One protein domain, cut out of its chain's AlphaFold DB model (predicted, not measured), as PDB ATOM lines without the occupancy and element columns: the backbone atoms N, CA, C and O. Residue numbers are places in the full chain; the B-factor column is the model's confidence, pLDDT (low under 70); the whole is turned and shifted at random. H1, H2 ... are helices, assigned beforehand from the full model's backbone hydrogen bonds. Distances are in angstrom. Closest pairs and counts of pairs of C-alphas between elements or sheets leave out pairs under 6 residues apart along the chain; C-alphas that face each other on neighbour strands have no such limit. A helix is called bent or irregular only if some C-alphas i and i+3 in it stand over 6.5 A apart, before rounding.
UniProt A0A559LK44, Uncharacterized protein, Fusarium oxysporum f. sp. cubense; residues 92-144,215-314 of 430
ATOM      1  N   ASN A  92     118.442 108.428  52.840       57.06
ATOM      2  CA  ASN A  92     119.114 109.679  52.490       57.06
ATOM      3  C   ASN A  92     120.644 109.459  52.533       57.06
ATOM      4  O   ASN A  92     121.188 109.239  53.620       57.06
ATOM      5  N   PRO A  93     121.360 109.539  51.390       77.19
ATOM      6  CA  PRO A  93     122.751 109.093  51.300       77.19
ATOM      7  C   PRO A  93     123.704 109.924  52.166       77.19
ATOM      8  O   PRO A  93     124.826 109.495  52.414       77.19
ATOM      9  N   TYR A  94     123.258 111.080  52.670       82.25
ATOM     10  CA  TYR A  94     124.057 111.975  53.498       82.25
ATOM     11  C   TYR A  94     124.640 111.318  54.762       82.25
ATOM     12  O   TYR A  94     125.786 111.593  55.099       82.25
ATOM     13  N   CYS A  95     123.912 110.427  55.448       83.12
ATOM     14  CA  CYS A  95     124.465 109.779  56.647       83.12
ATOM     15  C   CYS A  95     125.564 108.764  56.300       83.12
ATOM     16  O   CYS A  95     126.624 108.788  56.919       83.12
ATOM     17  N   HIS A  96     125.371 107.941  55.265       83.50
ATOM     18  CA  HIS A  96     126.425 107.045  54.775       83.50
ATOM     19  C   HIS A  96     127.618 107.825  54.211       83.50
ATOM     20  O   HIS A  96     128.757 107.446  54.450       83.50
ATOM     21  N   HIS A  97     127.378 108.948  53.527       87.12
ATOM     22  CA  HIS A  97     128.435 109.852  53.078       87.12
ATOM     23  C   HIS A  97     129.224 110.436  54.259       87.12
ATOM     24  O   HIS A  97     130.449 110.402  54.228       87.12
ATOM     25  N   LEU A  98     128.562 110.877  55.337       85.69
ATOM     26  CA  LEU A  98     129.260 111.374  56.526       85.69
ATOM     27  C   LEU A  98     130.169 110.321  57.179       85.69
ATOM     28  O   LEU A  98     131.241 110.687  57.662       85.69
ATOM     29  N   ILE A  99     129.757 109.048  57.187       86.88
ATOM     30  CA  ILE A  99     130.560 107.920  57.690       86.88
ATOM     31  C   ILE A  99     131.733 107.630  56.734       86.88
ATOM     32  O   ILE A  99     132.879 107.546  57.177       86.88
ATOM     33  N   ASN A 100     131.450 107.528  55.431       86.62
ATOM     34  CA  ASN A 100     132.367 106.999  54.413       86.62
ATOM     35  C   ASN A 100     133.289 108.045  53.758       86.62
ATOM     36  O   ASN A 100     134.215 107.657  53.050       86.62
ATOM     37  N   GLN A 101     133.053 109.349  53.945       88.56
ATOM     38  CA  GLN A 101     133.958 110.402  53.462       88.56
ATOM     39  C   GLN A 101     135.361 110.255  54.067       88.56
ATOM     40  O   GLN A 101     135.524 109.708  55.170       88.56
ATOM     41  N   THR A 102     136.373 110.798  53.387       87.62
ATOM     42  CA  THR A 102     137.717 110.835  53.964       87.62
ATOM     43  C   THR A 102     137.738 111.754  55.187       87.62
ATOM     44  O   THR A 102     136.949 112.695  55.306       87.62
ATOM     45  N   ILE A 103     138.667 111.503  56.107       86.06
ATOM     46  CA  ILE A 103     138.937 112.422  57.217       86.06
ATOM     47  C   ILE A 103     139.305 113.830  56.701       86.06
ATOM     48  O   ILE A 103     138.909 114.823  57.305       86.06
ATOM     49  N   GLY A 104     139.977 113.931  55.546       82.44
ATOM     50  CA  GLY A 104     140.357 115.205  54.935       82.44
ATOM     51  C   GLY A 104     139.154 116.033  54.488       82.44
ATOM     52  O   GLY A 104     139.051 117.203  54.858       82.44
ATOM     53  N   ASP A 105     138.207 115.417  53.777       83.31
ATOM     54  CA  ASP A 105     136.948 116.067  53.382       83.31
ATOM     55  C   ASP A 105     136.143 116.481  54.622       83.31
ATOM     56  O   ASP A 105     135.655 117.613  54.707       83.31
ATOM     57  N   PHE A 106     136.093 115.602  55.637       85.00
ATOM     58  CA  PHE A 106     135.412 115.886  56.897       85.00
ATOM     59  C   PHE A 106     135.991 117.148  57.549       85.00
ATOM     60  O   PHE A 106     135.221 118.042  57.905       85.00
ATOM     61  N   ILE A 107     137.322 117.237  57.683       84.38
ATOM     62  CA  ILE A 107     138.034 118.406  58.227       84.38
ATOM     63  C   ILE A 107     137.747 119.654  57.392       84.38
ATOM     64  O   ILE A 107     137.457 120.705  57.965       84.38
ATOM     65  N   HIS A 108     137.806 119.551  56.064       81.12
ATOM     66  CA  HIS A 108     137.666 120.691  55.162       81.12
ATOM     67  C   HIS A 108     136.271 121.330  55.246       81.12
ATOM     68  O   HIS A 108     136.153 122.514  55.562       81.12
ATOM     69  N   GLU A 109     135.210 120.531  55.082       79.06
ATOM     70  CA  GLU A 109     133.819 120.965  55.283       79.06
ATOM     71  C   GLU A 109     133.588 121.566  56.681       79.06
ATOM     72  O   GLU A 109     132.855 122.542  56.847       79.06
ATOM     73  N   THR A 110     134.172 120.944  57.714       78.81
ATOM     74  CA  THR A 110     134.066 121.419  59.098       78.81
ATOM     75  C   THR A 110     134.717 122.788  59.248       78.81
ATOM     76  O   THR A 110     134.135 123.670  59.879       78.81
ATOM     77  N   TYR A 111     135.900 122.984  58.664       80.19
ATOM     78  CA  TYR A 111     136.620 124.247  58.731       80.19
ATOM     79  C   TYR A 111     135.865 125.353  57.981       80.19
ATOM     80  O   TYR A 111     135.672 126.420  58.558       80.19
ATOM     81  N   GLU A 112     135.338 125.090  56.775       73.94
ATOM     82  CA  GLU A 112     134.454 126.036  56.069       73.94
ATOM     83  C   GLU A 112     133.233 126.439  56.908       73.94
ATOM     84  O   GLU A 112     132.834 127.606  56.921       73.94
ATOM     85  N   MET A 113     132.579 125.475  57.571       73.75
ATOM     86  CA  MET A 113     131.364 125.777  58.325       73.75
ATOM     87  C   MET A 113     131.681 126.571  59.593       73.75
ATOM     88  O   MET A 113     130.983 127.537  59.891       73.75
ATOM     89  N   LEU A 114     132.756 126.218  60.303       75.69
ATOM     90  CA  LEU A 114     133.224 126.955  61.477       75.69
ATOM     91  C   LEU A 114     133.766 128.344  61.117       75.69
ATOM     92  O   LEU A 114     133.638 129.254  61.934       75.69
ATOM     93  N   GLU A 115     134.318 128.544  59.915       73.75
ATOM     94  CA  GLU A 115     134.803 129.847  59.440       73.75
ATOM     95  C   GLU A 115     133.665 130.871  59.353       73.75
ATOM     96  O   GLU A 115     133.818 131.998  59.831       73.75
ATOM     97  N   ARG A 116     132.471 130.455  58.904       67.31
ATOM     98  CA  ARG A 116     131.256 131.298  58.896       67.31
ATOM     99  C   ARG A 116     130.855 131.775  60.297       67.31
ATOM    100  O   ARG A 116     130.288 132.854  60.425       67.31
ATOM    101  N   PHE A 117     131.199 131.023  61.344       65.38
ATOM    102  CA  PHE A 117     130.909 131.356  62.747       65.38
ATOM    103  C   PHE A 117     132.029 132.126  63.471       65.38
ATOM    104  O   PHE A 117     131.944 132.338  64.682       65.38
ATOM    105  N   SER A 118     133.056 132.577  62.743       66.56
ATOM    106  CA  SER A 118     134.118 133.447  63.277       66.56
ATOM    107  C   SER A 118     133.828 134.951  63.111       66.56
ATOM    108  O   SER A 118     134.429 135.794  63.788       66.56
ATOM    109  N   PHE A 119     132.880 135.305  62.236       61.38
ATOM    110  CA  PHE A 119     132.528 136.685  61.892       61.38
ATOM    111  C   PHE A 119     131.521 137.323  62.873       61.38
ATOM    112  O   PHE A 119     130.794 136.644  63.592       61.38
ATOM    113  N   ASN A 120     131.489 138.661  62.913       52.25
ATOM    114  CA  ASN A 120     130.522 139.438  63.703       52.25
ATOM    115  C   ASN A 120     129.158 139.479  62.993       52.25
ATOM    116  O   ASN A 120     128.909 140.423  62.246       52.25
ATOM    117  N   ASP A 121     128.276 138.506  63.233       52.44
ATOM    118  CA  ASP A 121     126.934 138.506  62.632       52.44
ATOM    119  C   ASP A 121     125.805 138.712  63.661       52.44
ATOM    120  O   ASP A 121     125.860 138.237  64.799       52.44
ATOM    121  N   LEU A 122     124.756 139.442  63.270       41.94
ATOM    122  CA  LEU A 122     123.791 140.113  64.167       41.94
ATOM    123  C   LEU A 122     122.760 139.180  64.845       41.94
ATOM    124  O   LEU A 122     121.673 139.607  65.235       41.94
ATOM    125  N   SER A 123     123.082 137.893  65.006       48.97
ATOM    126  CA  SER A 123     122.184 136.871  65.568       48.97
ATOM    127  C   SER A 123     122.748 136.098  66.773       48.97
ATOM    128  O   SER A 123     122.092 135.165  67.249       48.97
ATOM    129  N   LEU A 124     123.929 136.480  67.284       54.84
ATOM    130  CA  LEU A 124     124.646 135.849  68.411       54.84
ATOM    131  C   LEU A 124     123.724 135.348  69.541       54.84
ATOM    132  O   LEU A 124     123.646 134.148  69.805       54.84
ATOM    133  N   GLU A 125     122.979 136.261  70.169       54.31
ATOM    134  CA  GLU A 125     122.301 136.007  71.448       54.31
ATOM    135  C   GLU A 125     121.196 134.943  71.358       54.31
ATOM    136  O   GLU A 125     120.965 134.163  72.285       54.31
ATOM    137  N   THR A 126     120.545 134.852  70.194       51.41
ATOM    138  CA  THR A 126     119.554 133.805  69.908       51.41
ATOM    139  C   THR A 126     120.197 132.423  69.884       51.41
ATOM    140  O   THR A 126     119.638 131.470  70.431       51.41
ATOM    141  N   HIS A 127     121.361 132.310  69.248       55.88
ATOM    142  CA  HIS A 127     122.047 131.039  69.062       55.88
ATOM    143  C   HIS A 127     122.725 130.593  70.354       55.88
ATOM    144  O   HIS A 127     122.557 129.436  70.736       55.88
ATOM    145  N   LYS A 128     123.343 131.524  71.092       62.84
ATOM    146  CA  LYS A 128     123.830 131.326  72.464       62.84
ATOM    147  C   LYS A 128     122.732 130.778  73.386       62.84
ATOM    148  O   LYS A 128     122.834 129.642  73.845       62.84
ATOM    149  N   THR A 129     121.624 131.510  73.547       59.31
ATOM    150  CA  THR A 129     120.483 131.106  74.397       59.31
ATOM    151  C   THR A 129     119.929 129.724  74.019       59.31
ATOM    152  O   THR A 129     119.599 128.899  74.877       59.31
ATOM    153  N   MET A 130     119.809 129.444  72.718       58.94
ATOM    154  CA  MET A 130     119.314 128.164  72.214       58.94
ATOM    155  C   MET A 130     120.279 127.010  72.523       58.94
ATOM    156  O   MET A 130     119.849 125.945  72.976       58.94
ATOM    157  N   LEU A 131     121.570 127.212  72.272       64.62
ATOM    158  CA  LEU A 131     122.624 126.216  72.420       64.62
ATOM    159  C   LEU A 131     122.900 125.901  73.892       64.62
ATOM    160  O   LEU A 131     122.997 124.727  74.254       64.62
ATOM    161  N   GLU A 132     122.874 126.912  74.763       66.69
ATOM    162  CA  GLU A 132     122.795 126.725  76.213       66.69
ATOM    163  C   GLU A 132     121.580 125.882  76.609       66.69
ATOM    164  O   GLU A 132     121.698 124.985  77.440       66.69
ATOM    165  N   SER A 133     120.405 126.119  76.012       62.91
ATOM    166  CA  SER A 133     119.201 125.327  76.300       62.91
ATOM    167  C   SER A 133     119.340 123.856  75.883       62.91
ATOM    168  O   SER A 133     118.730 122.993  76.521       62.91
ATOM    169  N   ILE A 134     120.139 123.552  74.851       64.88
ATOM    170  CA  ILE A 134     120.495 122.177  74.465       64.88
ATOM    171  C   ILE A 134     121.515 121.600  75.448       64.88
ATOM    172  O   ILE A 134     121.214 120.585  76.074       64.88
ATOM    173  N   LYS A 135     122.667 122.250  75.655       68.38
ATOM    174  CA  LYS A 135     123.734 121.766  76.555       68.38
ATOM    175  C   LYS A 135     123.221 121.551  77.984       68.38
ATOM    176  O   LYS A 135     123.402 120.481  78.557       68.38
ATOM    177  N   ARG A 136     122.429 122.490  78.516       67.94
ATOM    178  CA  ARG A 136     121.740 122.357  79.812       67.94
ATOM    179  C   ARG A 136     120.827 121.127  79.844       67.94
ATOM    180  O   ARG A 136     120.854 120.391  80.826       67.94
ATOM    181  N   ARG A 137     120.062 120.853  78.777       62.75
ATOM    182  CA  ARG A 137     119.193 119.662  78.673       62.75
ATOM    183  C   ARG A 137     119.957 118.350  78.509       62.75
ATOM    184  O   ARG A 137     119.488 117.354  79.048       62.75
ATOM    185  N   LEU A 138     121.099 118.330  77.824       66.62
ATOM    186  CA  LEU A 138     121.971 117.152  77.758       66.62
ATOM    187  C   LEU A 138     122.509 116.817  79.155       66.62
ATOM    188  O   LEU A 138     122.325 115.697  79.627       66.62
ATOM    189  N   ASN A 139     123.018 117.823  79.872       65.00
ATOM    190  CA  ASN A 139     123.542 117.664  81.232       65.00
ATOM    191  C   ASN A 139     122.451 117.216  82.231       65.00
ATOM    192  O   ASN A 139     122.713 116.393  83.102       65.00
ATOM    193  N   HIS A 140     121.205 117.686  82.078       52.84
ATOM    194  CA  HIS A 140     120.061 117.208  82.877       52.84
ATOM    195  C   HIS A 140     119.500 115.853  82.392       52.84
ATOM    196  O   HIS A 140     118.818 115.155  83.144       52.84
ATOM    197  N   GLY A 141     119.780 115.449  81.148       47.47
ATOM    198  CA  GLY A 141     119.280 114.215  80.536       47.47
ATOM    199  C   GLY A 141     119.766 112.946  81.239       47.47
ATOM    200  O   GLY A 141     119.057 111.938  81.250       47.47
ATOM    201  N   HIS A 142     120.909 113.025  81.924       38.81
ATOM    202  CA  HIS A 142     121.472 111.938  82.727       38.81
ATOM    203  C   HIS A 142     120.576 111.512  83.917       38.81
ATOM    204  O   HIS A 142     120.761 110.428  84.467       38.81
ATOM    205  N   MET A 143     119.568 112.319  84.285       32.16
ATOM    206  CA  MET A 143     118.536 111.968  85.278       32.16
ATOM    207  C   MET A 143     117.291 111.291  84.672       32.16
ATOM    208  O   MET A 143     116.517 110.675  85.401       32.16
ATOM    209  N   LEU A 144     117.068 111.390  83.354       36.28
ATOM    210  CA  LEU A 144     115.843 110.913  82.682       36.28
ATOM    211  C   LEU A 144     116.007 109.558  81.971       36.28
ATOM    212  O   LEU A 144     115.026 108.985  81.495       36.28
ATOM    213  N   TRP A 215      95.192 126.617  60.756       68.81
ATOM    214  CA  TRP A 215      95.500 125.911  62.005       68.81
ATOM    215  C   TRP A 215      96.120 124.533  61.726       68.81
ATOM    216  O   TRP A 215      97.164 124.200  62.287       68.81
ATOM    217  N   GLU A 216      95.554 123.759  60.794       66.12
ATOM    218  CA  GLU A 216      96.100 122.457  60.391       66.12
ATOM    219  C   GLU A 216      97.499 122.571  59.770       66.12
ATOM    220  O   GLU A 216      98.387 121.785  60.110       66.12
ATOM    221  N   ARG A 217      97.730 123.563  58.894       67.19
ATOM    222  CA  ARG A 217      99.063 123.889  58.354       67.19
ATOM    223  C   ARG A 217     100.052 124.202  59.476       67.19
ATOM    224  O   ARG A 217     101.157 123.661  59.478       67.19
ATOM    225  N   SER A 218      99.654 125.031  60.440       62.19
ATOM    226  CA  SER A 218     100.497 125.428  61.575       62.19
ATOM    227  C   SER A 218     100.831 124.238  62.480       62.19
ATOM    228  O   SER A 218     101.995 124.029  62.816       62.19
ATOM    229  N   ARG A 219      99.846 123.382  62.782       68.00
ATOM    230  CA  ARG A 219     100.023 122.124  63.528       68.00
ATOM    231  C   ARG A 219     100.946 121.140  62.800       68.00
ATOM    232  O   ARG A 219     101.819 120.552  63.431       68.00
ATOM    233  N   LYS A 220     100.791 120.970  61.480       69.56
ATOM    234  CA  LYS A 220     101.661 120.102  60.659       69.56
ATOM    235  C   LYS A 220     103.111 120.607  60.636       69.56
ATOM    236  O   LYS A 220     104.026 119.800  60.798       69.56
ATOM    237  N   ARG A 221     103.329 121.925  60.522       65.88
ATOM    238  CA  ARG A 221     104.666 122.545  60.637       65.88
ATOM    239  C   ARG A 221     105.272 122.323  62.022       65.88
ATOM    240  O   ARG A 221     106.328 121.712  62.112       65.88
ATOM    241  N   LEU A 222     104.561 122.684  63.091       62.59
ATOM    242  CA  LEU A 222     105.029 122.510  64.472       62.59
ATOM    243  C   LEU A 222     105.402 121.049  64.785       62.59
ATOM    244  O   LEU A 222     106.441 120.803  65.390       62.59
ATOM    245  N   ASN A 223     104.612 120.074  64.324       67.31
ATOM    246  CA  ASN A 223     104.942 118.651  64.462       67.31
ATOM    247  C   ASN A 223     106.208 118.249  63.680       67.31
ATOM    248  O   ASN A 223     106.971 117.408  64.152       67.31
ATOM    249  N   THR A 224     106.447 118.849  62.510       73.50
ATOM    250  CA  THR A 224     107.671 118.632  61.720       73.50
ATOM    251  C   THR A 224     108.893 119.197  62.447       73.50
ATOM    252  O   THR A 224     109.899 118.506  62.597       73.50
ATOM    253  N   ASP A 225     108.786 120.423  62.956       64.38
ATOM    254  CA  ASP A 225     109.860 121.113  63.674       64.38
ATOM    255  C   ASP A 225     110.191 120.381  64.990       64.38
ATOM    256  O   ASP A 225     111.360 120.139  65.290       64.38
ATOM    257  N   LEU A 226     109.167 119.907  65.718       67.56
ATOM    258  CA  LEU A 226     109.298 119.020  66.884       67.56
ATOM    259  C   LEU A 226     110.032 117.713  66.552       67.56
ATOM    260  O   LEU A 226     110.922 117.303  67.297       67.56
ATOM    261  N   ALA A 227     109.675 117.046  65.449       71.06
ATOM    262  CA  ALA A 227     110.319 115.799  65.036       71.06
ATOM    263  C   ALA A 227     111.802 116.007  64.685       71.06
ATOM    264  O   ALA A 227     112.648 115.198  65.063       71.06
ATOM    265  N   ARG A 228     112.137 117.122  64.026       76.62
ATOM    266  CA  ARG A 228     113.523 117.497  63.701       76.62
ATOM    267  C   ARG A 228     114.322 117.875  64.950       76.62
ATOM    268  O   ARG A 228     115.419 117.360  65.137       76.62
ATOM    269  N   GLY A 229     113.742 118.659  65.859       68.25
ATOM    270  CA  GLY A 229     114.358 118.990  67.148       68.25
ATOM    271  C   GLY A 229     114.651 117.761  68.021       68.25
ATOM    272  O   GLY A 229     115.674 117.729  68.705       68.25
ATOM    273  N   ARG A 230     113.814 116.712  67.956       74.25
ATOM    274  CA  ARG A 230     114.098 115.412  68.597       74.25
ATOM    275  C   ARG A 230     115.305 114.702  67.970       74.25
ATOM    276  O   ARG A 230     116.154 114.228  68.719       74.25
ATOM    277  N   LYS A 231     115.419 114.672  66.634       80.44
ATOM    278  CA  LYS A 231     116.590 114.108  65.930       80.44
ATOM    279  C   LYS A 231     117.884 114.835  66.305       80.44
ATOM    280  O   LYS A 231     118.881 114.188  66.603       80.44
ATOM    281  N   TRP A 232     117.866 116.167  66.351       80.12
ATOM    282  CA  TRP A 232     119.039 116.960  66.735       80.12
ATOM    283  C   TRP A 232     119.451 116.725  68.189       80.12
ATOM    284  O   TRP A 232     120.640 116.589  68.461       80.12
ATOM    285  N   LEU A 233     118.492 116.610  69.116       74.31
ATOM    286  CA  LEU A 233     118.785 116.265  70.511       74.31
ATOM    287  C   LEU A 233     119.364 114.845  70.638       74.31
ATOM    288  O   LEU A 233     120.315 114.655  71.388       74.31
ATOM    289  N   TYR A 234     118.835 113.873  69.884       81.62
ATOM    290  CA  TYR A 234     119.375 112.510  69.819       81.62
ATOM    291  C   TYR A 234     120.830 112.498  69.326       81.62
ATOM    292  O   TYR A 234     121.692 111.926  69.988       81.62
ATOM    293  N   LEU A 235     121.117 113.178  68.209       83.00
ATOM    294  CA  LEU A 235     122.474 113.273  67.663       83.00
ATOM    295  C   LEU A 235     123.417 113.997  68.629       83.00
ATOM    296  O   LEU A 235     124.502 113.494  68.898       83.00
ATOM    297  N   SER A 236     122.979 115.108  69.230       82.19
ATOM    298  CA  SER A 236     123.793 115.861  70.198       82.19
ATOM    299  C   SER A 236     124.121 115.041  71.455       82.19
ATOM    300  O   SER A 236     125.188 115.199  72.037       82.19
ATOM    301  N   ALA A 237     123.233 114.121  71.853       79.44
ATOM    302  CA  ALA A 237     123.444 113.191  72.965       79.44
ATOM    303  C   ALA A 237     124.325 111.972  72.618       79.44
ATOM    304  O   ALA A 237     124.643 111.183  73.509       79.44
ATOM    305  N   LYS A 238     124.686 111.780  71.342       84.44
ATOM    306  CA  LYS A 238     125.488 110.642  70.853       84.44
ATOM    307  C   LYS A 238     126.841 111.042  70.269       84.44
ATOM    308  O   LYS A 238     127.793 110.283  70.401       84.44
ATOM    309  N   LEU A 239     126.907 112.206  69.630       84.38
ATOM    310  CA  LEU A 239     128.039 112.688  68.834       84.38
ATOM    311  C   LEU A 239     128.577 114.045  69.313       84.38
ATOM    312  O   LEU A 239     129.447 114.612  68.657       84.38
ATOM    313  N   GLY A 240     128.035 114.570  70.417       83.06
ATOM    314  CA  GLY A 240     128.290 115.935  70.867       83.06
ATOM    315  C   GLY A 240     127.449 116.975  70.126       83.06
ATOM    316  O   GLY A 240     126.887 116.714  69.061       83.06
ATOM    317  N   CYS A 241     127.361 118.186  70.676       78.44
ATOM    318  CA  CYS A 241     126.722 119.318  70.000       78.44
ATOM    319  C   CYS A 241     127.470 119.719  68.717       78.44
ATOM    320  O   CYS A 241     126.860 120.304  67.825       78.44
ATOM    321  N   GLY A 242     128.758 119.386  68.595       76.50
ATOM    322  CA  GLY A 242     129.578 119.659  67.417       76.50
ATOM    323  C   GLY A 242     129.027 119.074  66.111       76.50
ATOM    324  O   GLY A 242     129.232 119.660  65.050       76.50
ATOM    325  N   ILE A 243     128.223 118.002  66.160       80.62
ATOM    326  CA  ILE A 243     127.528 117.469  64.971       80.62
ATOM    327  C   ILE A 243     126.533 118.467  64.350       80.62
ATOM    328  O   ILE A 243     126.162 118.323  63.189       80.62
ATOM    329  N   LEU A 244     126.120 119.509  65.083       75.50
ATOM    330  CA  LEU A 244     125.299 120.597  64.543       75.50
ATOM    331  C   LEU A 244     126.108 121.555  63.638       75.50
ATOM    332  O   LEU A 244     125.516 122.366  62.937       75.50
ATOM    333  N   PHE A 245     127.439 121.427  63.581       72.94
ATOM    334  CA  PHE A 245     128.290 122.018  62.538       72.94
ATOM    335  C   PHE A 245     128.583 121.033  61.372       72.94
ATOM    336  O   PHE A 245     129.578 121.164  60.659       72.94
ATOM    337  N   LYS A 246     127.699 120.047  61.149       75.81
ATOM    338  CA  LYS A 246     127.538 119.268  59.901       75.81
ATOM    339  C   LYS A 246     126.079 119.374  59.446       75.81
ATOM    340  O   LYS A 246     125.221 119.636  60.281       75.81
ATOM    341  N   ASP A 247     125.788 119.231  58.144       74.81
ATOM    342  CA  ASP A 247     124.544 119.732  57.522       74.81
ATOM    343  C   ASP A 247     123.256 119.274  58.231       74.81
ATOM    344  O   ASP A 247     122.659 118.219  57.974       74.81
ATOM    345  N   VAL A 248     122.794 120.170  59.100       71.94
ATOM    346  CA  VAL A 248     121.674 119.994  60.016       71.94
ATOM    347  C   VAL A 248     120.366 119.740  59.257       71.94
ATOM    348  O   VAL A 248     119.461 119.092  59.791       71.94
ATOM    349  N   TRP A 249     120.266 120.176  57.995       72.38
ATOM    350  CA  TRP A 249     119.091 119.993  57.141       72.38
ATOM    351  C   TRP A 249     118.988 118.592  56.583       72.38
ATOM    352  O   TRP A 249     117.885 118.045  56.517       72.38
ATOM    353  N   ASN A 250     120.111 117.996  56.198       78.56
ATOM    354  CA  ASN A 250     120.130 116.628  55.709       78.56
ATOM    355  C   ASN A 250     120.078 115.626  56.877       78.56
ATOM    356  O   ASN A 250     119.275 114.693  56.820       78.56
ATOM    357  N   LEU A 251     120.735 115.915  58.007       80.31
ATOM    358  CA  LEU A 251     120.526 115.196  59.276       80.31
ATOM    359  C   LEU A 251     119.058 115.245  59.754       80.31
ATOM    360  O   LEU A 251     118.497 114.242  60.194       80.31
ATOM    361  N   ALA A 252     118.379 116.392  59.619       75.69
ATOM    362  CA  ALA A 252     116.958 116.533  59.962       75.69
ATOM    363  C   ALA A 252     116.021 115.682  59.081       75.69
ATOM    364  O   ALA A 252     114.936 115.287  59.532       75.69
ATOM    365  N   LYS A 253     116.398 115.423  57.822       81.69
ATOM    366  CA  LYS A 253     115.615 114.615  56.870       81.69
ATOM    367  C   LYS A 253     115.800 113.118  57.123       81.69
ATOM    368  O   LYS A 253     114.790 112.422  57.195       81.69
ATOM    369  N   SER A 254     117.040 112.672  57.340       83.50
ATOM    370  CA  SER A 254     117.441 111.262  57.478       83.50
ATOM    371  C   SER A 254     116.577 110.406  58.410       83.50
ATOM    372  O   SER A 254     116.048 110.897  59.413       83.50
ATOM    373  N   SER A 255     116.407 109.125  58.077       84.25
ATOM    374  CA  SER A 255     115.616 108.184  58.882       84.25
ATOM    375  C   SER A 255     116.276 107.886  60.236       84.25
ATOM    376  O   SER A 255     117.466 108.113  60.429       84.25
ATOM    377  N   GLN A 256     115.516 107.365  61.207       82.25
ATOM    378  CA  GLN A 256     116.101 107.035  62.514       82.25
ATOM    379  C   GLN A 256     117.115 105.877  62.425       82.25
ATOM    380  O   GLN A 256     117.997 105.817  63.273       82.25
ATOM    381  N   SER A 257     117.038 105.007  61.406       83.56
ATOM    382  CA  SER A 257     118.072 103.986  61.161       83.56
ATOM    383  C   SER A 257     119.387 104.654  60.768       83.56
ATOM    384  O   SER A 257     120.366 104.532  61.494       83.56
ATOM    385  N   GLU A 258     119.358 105.503  59.735       86.38
ATOM    386  CA  GLU A 258     120.515 106.287  59.280       86.38
ATOM    387  C   GLU A 258     121.156 107.100  60.417       86.38
ATOM    388  O   GLU A 258     122.378 107.181  60.504       86.38
ATOM    389  N   LEU A 259     120.353 107.683  61.320       86.81
ATOM    390  CA  LEU A 259     120.874 108.420  62.476       86.81
ATOM    391  C   LEU A 259     121.450 107.514  63.575       86.81
ATOM    392  O   LEU A 259     122.376 107.936  64.264       86.81
ATOM    393  N   ASN A 260     120.933 106.295  63.750       87.19
ATOM    394  CA  ASN A 260     121.525 105.301  64.649       87.19
ATOM    395  C   ASN A 260     122.859 104.786  64.080       87.19
ATOM    396  O   ASN A 260     123.833 104.657  64.815       87.19
ATOM    397  N   GLU A 261     122.910 104.530  62.772       89.25
ATOM    398  CA  GLU A 261     124.104 104.102  62.038       89.25
ATOM    399  C   GLU A 261     125.183 105.194  62.072       89.25
ATOM    400  O   GLU A 261     126.329 104.909  62.405       89.25
ATOM    401  N   LEU A 262     124.812 106.463  61.867       90.00
ATOM    402  CA  LEU A 262     125.698 107.622  62.037       90.00
ATOM    403  C   LEU A 262     126.226 107.747  63.478       90.00
ATOM    404  O   LEU A 262     127.407 108.036  63.682       90.00
ATOM    405  N   ALA A 263     125.366 107.503  64.472       87.62
ATOM    406  CA  ALA A 263     125.709 107.544  65.895       87.62
ATOM    407  C   ALA A 263     126.650 106.411  66.354       87.62
ATOM    408  O   ALA A 263     127.193 106.499  67.455       87.62
ATOM    409  N   VAL A 264     126.847 105.370  65.536       89.06
ATOM    410  CA  VAL A 264     127.817 104.285  65.772       89.06
ATOM    411  C   VAL A 264     129.045 104.437  64.871       89.06
ATOM    412  O   VAL A 264     130.165 104.335  65.359       89.06
ATOM    413  N   GLY A 265     128.855 104.743  63.585       87.06
ATOM    414  CA  GLY A 265     129.929 104.818  62.594       87.06
ATOM    415  C   GLY A 265     130.902 105.977  62.810       87.06
ATOM    416  O   GLY A 265     132.108 105.772  62.703       87.06
ATOM    417  N   LEU A 266     130.422 107.179  63.161       86.69
ATOM    418  CA  LEU A 266     131.324 108.318  63.393       86.69
ATOM    419  C   LEU A 266     132.230 108.153  64.630       86.69
ATOM    420  O   LEU A 266     133.398 108.517  64.529       86.69
ATOM    421  N   PRO A 267     131.770 107.596  65.772       88.25
ATOM    422  CA  PRO A 267     132.649 107.304  66.908       88.25
ATOM    423  C   PRO A 267     133.576 106.094  66.722       88.25
ATOM    424  O   PRO A 267     134.514 105.947  67.503       88.25
ATOM    425  N   SER A 268     133.317 105.216  65.742       89.06
ATOM    426  CA  SER A 268     134.201 104.083  65.416       89.06
ATOM    427  C   SER A 268     135.462 104.495  64.649       89.06
ATOM    428  O   SER A 268     136.461 103.781  64.698       89.06
ATOM    429  N   ASP A 269     135.433 105.642  63.971       88.94
ATOM    430  CA  ASP A 269     136.596 106.278  63.352       88.94
ATOM    431  C   ASP A 269     137.292 107.167  64.410       88.94
ATOM    432  O   ASP A 269     136.691 108.138  64.882       88.94
ATOM    433  N   PRO A 270     138.533 106.856  64.840       87.19
ATOM    434  CA  PRO A 270     139.181 107.567  65.943       87.19
ATOM    435  C   PRO A 270     139.550 109.013  65.586       87.19
ATOM    436  O   PRO A 270     139.603 109.866  66.476       87.19
ATOM    437  N   GLU A 271     139.772 109.313  64.305       88.88
ATOM    438  CA  GLU A 271     140.123 110.649  63.830       88.88
ATOM    439  C   GLU A 271     138.876 111.532  63.770       88.88
ATOM    440  O   GLU A 271     138.878 112.637  64.318       88.88
ATOM    441  N   LYS A 272     137.767 111.015  63.222       88.56
ATOM    442  CA  LYS A 272     136.459 111.695  63.249       88.56
ATOM    443  C   LYS A 272     135.931 111.842  64.677       88.56
ATOM    444  O   LYS A 272     135.410 112.903  65.014       88.56
ATOM    445  N   ALA A 273     136.125 110.854  65.551       88.00
ATOM    446  CA  ALA A 273     135.778 110.954  66.970       88.00
ATOM    447  C   ALA A 273     136.611 112.019  67.710       88.00
ATOM    448  O   ALA A 273     136.075 112.769  68.530       88.00
ATOM    449  N   ALA A 274     137.912 112.120  67.420       87.88
ATOM    450  CA  ALA A 274     138.769 113.167  67.974       87.88
ATOM    451  C   ALA A 274     138.397 114.559  67.439       87.88
ATOM    452  O   ALA A 274     138.387 115.524  68.204       87.88
ATOM    453  N   LEU A 275     138.054 114.656  66.154       88.38
ATOM    454  CA  LEU A 275     137.618 115.881  65.493       88.38
ATOM    455  C   LEU A 275     136.252 116.359  66.003       88.38
ATOM    456  O   LEU A 275     136.125 117.537  66.312       88.38
ATOM    457  N   LEU A 276     135.265 115.475  66.192       87.88
ATOM    458  CA  LEU A 276     133.968 115.828  66.791       87.88
ATOM    459  C   LEU A 276     134.130 116.509  68.157       87.88
ATOM    460  O   LEU A 276     133.478 117.521  68.403       87.88
ATOM    461  N   ARG A 277     135.069 116.042  68.993       88.12
ATOM    462  CA  ARG A 277     135.404 116.702  70.270       88.12
ATOM    463  C   ARG A 277     136.009 118.095  70.075       88.12
ATOM    464  O   ARG A 277     135.633 119.012  70.792       88.12
ATOM    465  N   LEU A 278     136.889 118.289  69.089       88.69
ATOM    466  CA  LEU A 278     137.390 119.634  68.764       88.69
ATOM    467  C   LEU A 278     136.265 120.558  68.269       88.69
ATOM    468  O   LEU A 278     136.285 121.753  68.544       88.69
ATOM    469  N   ILE A 279     135.267 120.022  67.562       87.12
ATOM    470  CA  ILE A 279     134.099 120.784  67.107       87.12
ATOM    471  C   ILE A 279     133.162 121.122  68.287       87.12
ATOM    472  O   ILE A 279     132.624 122.228  68.327       87.12
ATOM    473  N   ASP A 280     133.002 120.230  69.274       86.50
ATOM    474  CA  ASP A 280     132.318 120.534  70.544       86.50
ATOM    475  C   ASP A 280     132.981 121.702  71.284       86.50
ATOM    476  O   ASP A 280     132.286 122.626  71.699       86.50
ATOM    477  N   GLU A 281     134.312 121.719  71.378       88.00
ATOM    478  CA  GLU A 281     135.065 122.811  72.015       88.00
ATOM    479  C   GLU A 281     134.844 124.153  71.296       88.00
ATOM    480  O   GLU A 281     134.673 125.191  71.936       88.00
ATOM    481  N   GLN A 282     134.768 124.151  69.959       84.38
ATOM    482  CA  GLN A 282     134.382 125.341  69.187       84.38
ATOM    483  C   GLN A 282     132.923 125.751  69.445       84.38
ATOM    484  O   GLN A 282     132.601 126.938  69.440       84.38
ATOM    485  N   MET A 283     132.048 124.785  69.725       79.06
ATOM    486  CA  MET A 283     130.658 124.995  70.130       79.06
ATOM    487  C   MET A 283     130.530 125.456  71.601       79.06
ATOM    488  O   MET A 283     129.478 125.959  71.992       79.06
ATOM    489  N   ASP A 284     131.539 125.272  72.460       83.31
ATOM    490  CA  ASP A 284     131.628 125.903  73.792       83.31
ATOM    491  C   ASP A 284     132.112 127.349  73.674       83.31
ATOM    492  O   ASP A 284     131.418 128.263  74.116       83.31
ATOM    493  N   LEU A 285     133.210 127.580  72.950       80.69
ATOM    494  CA  LEU A 285     133.735 128.924  72.680       80.69
ATOM    495  C   LEU A 285     132.701 129.831  71.994       80.69
ATOM    496  O   LEU A 285     132.618 131.019  72.314       80.69
ATOM    497  N   PHE A 286     131.856 129.271  71.119       77.06
ATOM    498  CA  PHE A 286     130.744 129.989  70.497       77.06
ATOM    499  C   PHE A 286     129.618 130.353  71.485       77.06
ATOM    500  O   PHE A 286     129.001 131.404  71.331       77.06
ATOM    501  N   VAL A 287     129.366 129.556  72.533       73.19
ATOM    502  CA  VAL A 287     128.460 129.959  73.631       73.19
ATOM    503  C   VAL A 287     129.089 131.082  74.446       73.19
ATOM    504  O   VAL A 287     128.440 132.091  74.711       73.19
ATOM    505  N   GLU A 288     130.347 130.927  74.851       77.50
ATOM    506  CA  GLU A 288     131.016 131.864  75.754       77.50
ATOM    507  C   GLU A 288     131.228 133.228  75.089       77.50
ATOM    508  O   GLU A 288     130.702 134.239  75.564       77.50
ATOM    509  N   THR A 289     131.928 133.236  73.953       73.56
ATOM    510  CA  THR A 289     132.414 134.438  73.252       73.56
ATOM    511  C   THR A 289     131.510 134.910  72.111       73.56
ATOM    512  O   THR A 289     131.711 136.000  71.578       73.56
ATOM    513  N   GLY A 290     130.535 134.090  71.699       68.88
ATOM    514  CA  GLY A 290     129.729 134.327  70.500       68.88
ATOM    515  C   GLY A 290     130.419 133.964  69.177       68.88
ATOM    516  O   GLY A 290     129.854 134.244  68.122       68.88
ATOM    517  N   LYS A 291     131.627 133.376  69.209       73.88
ATOM    518  CA  LYS A 291     132.440 133.058  68.022       73.88
ATOM    519  C   LYS A 291     133.164 131.719  68.113       73.88
ATOM    520  O   LYS A 291     133.510 131.252  69.193       73.88
ATOM    521  N   THR A 292     133.478 131.150  66.955       78.44
ATOM    522  CA  THR A 292     134.496 130.099  66.817       78.44
ATOM    523  C   THR A 292     135.905 130.706  66.798       78.44
ATOM    524  O   THR A 292     136.113 131.854  66.401       78.44
ATOM    525  N   ASN A 293     136.904 129.926  67.211       82.44
ATOM    526  CA  ASN A 293     138.321 130.284  67.189       82.44
ATOM    527  C   ASN A 293     139.099 129.321  66.273       82.44
ATOM    528  O   ASN A 293     139.640 128.298  66.705       82.44
ATOM    529  N   LEU A 294     139.182 129.688  64.991       81.88
ATOM    530  CA  LEU A 294     139.864 128.915  63.946       81.88
ATOM    531  C   LEU A 294     141.371 128.742  64.189       81.88
ATOM    532  O   LEU A 294     141.949 127.751  63.743       81.88
ATOM    533  N   ALA A 295     142.013 129.689  64.882       82.44
ATOM    534  CA  ALA A 295     143.434 129.601  65.212       82.44
ATOM    535  C   ALA A 295     143.678 128.482  66.234       82.44
ATOM    536  O   ALA A 295     144.490 127.592  65.984       82.44
ATOM    537  N   LEU A 296     142.891 128.463  67.316       85.00
ATOM    538  CA  LEU A 296     142.922 127.407  68.330       85.00
ATOM    539  C   LEU A 296     142.494 126.045  67.759       85.00
ATOM    540  O   LEU A 296     143.092 125.025  68.093       85.00
ATOM    541  N   LEU A 297     141.502 126.006  66.861       86.31
ATOM    542  CA  LEU A 297     141.140 124.774  66.150       86.31
ATOM    543  C   LEU A 297     142.316 124.245  65.315       86.31
ATOM    544  O   LEU A 297     142.643 123.063  65.390       86.31
ATOM    545  N   ARG A 298     142.979 125.114  64.541       84.00
ATOM    546  CA  ARG A 298     144.148 124.753  63.726       84.00
ATOM    547  C   ARG A 298     145.315 124.268  64.587       84.00
ATOM    548  O   ARG A 298     146.003 123.333  64.189       84.00
ATOM    549  N   GLU A 299     145.534 124.872  65.750       86.38
ATOM    550  CA  GLU A 299     146.530 124.430  66.729       86.38
ATOM    551  C   GLU A 299     146.206 123.030  67.274       86.38
ATOM    552  O   GLU A 299     147.046 122.133  67.206       86.38
ATOM    553  N   ARG A 300     144.963 122.796  67.713       87.12
ATOM    554  CA  ARG A 300     144.519 121.484  68.221       87.12
ATOM    555  C   ARG A 300     144.489 120.394  67.145       87.12
ATOM    556  O   ARG A 300     144.697 119.228  67.471       87.12
ATOM    557  N   LEU A 301     144.280 120.753  65.876       87.06
ATOM    558  CA  LEU A 301     144.408 119.837  64.738       87.06
ATOM    559  C   LEU A 301     145.872 119.529  64.398       87.06
ATOM    560  O   LEU A 301     146.179 118.383  64.089       87.06
ATOM    561  N   LYS A 302     146.792 120.499  64.520       86.69
ATOM    562  CA  LYS A 302     148.243 120.235  64.430       86.69
ATOM    563  C   LYS A 302     148.706 119.287  65.535       86.69
ATOM    564  O   LYS A 302     149.414 118.338  65.244       86.69
ATOM    565  N   ALA A 303     148.242 119.485  66.769       86.38
ATOM    566  CA  ALA A 303     148.538 118.615  67.914       86.38
ATOM    567  C   ALA A 303     147.899 117.205  67.838       86.38
ATOM    568  O   ALA A 303     147.945 116.448  68.808       86.38
ATOM    569  N   LYS A 304     147.270 116.862  66.706       84.00
ATOM    570  CA  LYS A 304     146.714 115.542  66.375       84.00
ATOM    571  C   LYS A 304     147.158 115.046  64.991       84.00
ATOM    572  O   LYS A 304     146.559 114.111  64.482       84.00
ATOM    573  N   ASP A 305     148.100 115.737  64.346       83.12
ATOM    574  CA  ASP A 305     148.535 115.522  62.956       83.12
ATOM    575  C   ASP A 305     147.433 115.647  61.873       83.12
ATOM    576  O   ASP A 305     147.702 115.543  60.680       83.12
ATOM    577  N   LEU A 306     146.208 116.033  62.251       83.06
ATOM    578  CA  LEU A 306     145.051 116.257  61.371       83.06
ATOM    579  C   LEU A 306     145.087 117.602  60.614       83.06
ATOM    580  O   LEU A 306     144.116 117.996  59.971       83.06
ATOM    581  N   ALA A 307     146.182 118.362  60.681       77.19
ATOM    582  CA  ALA A 307     146.248 119.694  60.072       77.19
ATOM    583  C   ALA A 307     146.401 119.701  58.536       77.19
ATOM    584  O   ALA A 307     146.270 120.766  57.929       77.19
ATOM    585  N   PHE A 308     146.666 118.551  57.906       76.62
ATOM    586  CA  PHE A 308     146.988 118.443  56.474       76.62
ATOM    587  C   PHE A 308     145.858 118.892  55.529       76.62
ATOM    588  O   PHE A 308     146.138 119.373  54.436       76.62
ATOM    589  N   ALA A 309     144.593 118.762  55.943       68.75
ATOM    590  CA  ALA A 309     143.423 119.117  55.131       68.75
ATOM    591  C   ALA A 309     142.936 120.569  55.326       68.75
ATOM    592  O   ALA A 309     141.977 121.008  54.683       68.75
ATOM    593  N   ILE A 310     143.580 121.331  56.215       69.81
ATOM    594  CA  ILE A 310     143.213 122.723  56.484       69.81
ATOM    595  C   ILE A 310     143.909 123.630  55.455       69.81
ATOM    596  O   ILE A 310     145.142 123.612  55.391       69.81
ATOM    597  N   PRO A 311     143.191 124.496  54.709       64.62
ATOM    598  CA  PRO A 311     143.835 125.447  53.802       64.62
ATOM    599  C   PRO A 311     144.836 126.333  54.563       64.62
ATOM    600  O   PRO A 311     144.597 126.650  55.738       64.62
ATOM    601  N   PRO A 312     145.957 126.757  53.950       59.56
ATOM    602  CA  PRO A 312     146.942 127.596  54.622       59.56
ATOM    603  C   PRO A 312     146.288 128.871  55.170       59.56
ATOM    604  O   PRO A 312     145.437 129.499  54.527       59.56
ATOM    605  N   LEU A 313     146.668 129.222  56.401       55.34
ATOM    606  CA  LEU A 313     146.260 130.479  57.017       55.34
ATOM    607  C   LEU A 313     146.789 131.624  56.135       55.34
ATOM    608  O   LEU A 313     147.953 131.546  55.727       55.34
ATOM    609  N   PRO A 314     146.001 132.677  55.850       48.41
ATOM    610  CA  PRO A 314     146.575 133.906  55.323       48.41
ATOM    611  C   PRO A 314     147.683 134.353  56.277       48.41
ATOM    612  O   PRO A 314     147.519 134.267  57.498       48.41
TER     613      PRO A 314
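Overview. This is residues 92 to 144 and 215 to 314 of the 430 residues of an uncharacterized protein of Fusarium oxysporum f. sp. cubense (UniProt A0A559LK44). Helices surround the short H5 in the middle: H2 and H8 run side by side as one wall, H1 and H7 run side by side along another edge, H7 making a corner with H8, and H3 and H4 come in from the remaining sides. H9 and H10 pack on the side of the H2 and H8 pair away from H5, while residues 215 to 223 of H4 stick out as an arm. The printed part has 153 residues with ten named helices, H1 to H10 in chain order, and no named strand: all helix. It is compact, with a radius of gyration of the C-alphas of 16.1 A, and only just elongated, spanning 52 by 35 by 32 A.

Along the chain. Find C-alpha 94 at (124.057, 111.975, 53.498), where H1 begins, residues 94 to 100. H2 follows, residues 103 to 116, 20.4 A long, then H3, residues 124 to 141, 25.4 A. Past the cut, look for C-alpha 215 at (95.500, 125.911, 62.005); from there H4 runs 35.8 A to residue 239. Next come H5, residues 241 to 245, H6, 248 to 253, H7, 256 to 268, 18.6 A, and H8, 270 to 289, 28.7 A. H9 holds residues 294 to 302. H10, residues 306 to 309, is irregular, with C-alphas 306 and 309 7.1 A apart.

Arrangement. Begin at the hub, H8, which touches five helices. Its residues 276 to 283 touch H5, closest at the C-alphas of Gly 242 and Asp 280, 4.2 A apart. H2 touches H8 at a shallow tilt of 8 degrees, the same way; the closest C-alphas, of Ile 103 and Lys 272, are 6.6 A apart. H8 and H9 form a helical hairpin, closest at C-alphas 278 and 297, 6.9 A. Residues 127 to 132 of H3 touch residues 286 to 288 of H8, closest at C-alphas 128 and 287, 5.0 A. H7 and H8 only just touch, with 3 pairs of C-alphas within 8 A, and only at the corner, closest at C-alphas 267 and 273, 4.8 A. Farther out, H1 touches H7, closest at C-alphas 99 and 266, 5.8 A. Residues 228 to 232 of H4 touch H6, closest at C-alphas 228 and 252, 5.2 A. Residues 104 to 108 of H2 touch H10, closest at C-alphas 104 and 309, 5.0 A. Every O i to N i+4 pair is within hydrogen-bond range in H1, H2, H3, H4, H6 and H9; H7 has 8 of 9, H8 15 of 16, and H5 0 of 1 but 2 of 2 O i to N i+3 pairs, while H10 is too short for an O i to N i+4 pair.

Size, cuts and confidence. The two C-alphas farthest apart, of Trp 215 and Asp 305, are 54.1 A apart. Residues 145 to 214 are not printed, and C-alphas 144 and 215 stand 32.7 A apart across the cut. Of the links printed whole, none is long. Mean pLDDT of the printed part is 75.1; look for values under 70 in 49 residues, among them 116 to 144 and 215 to 223.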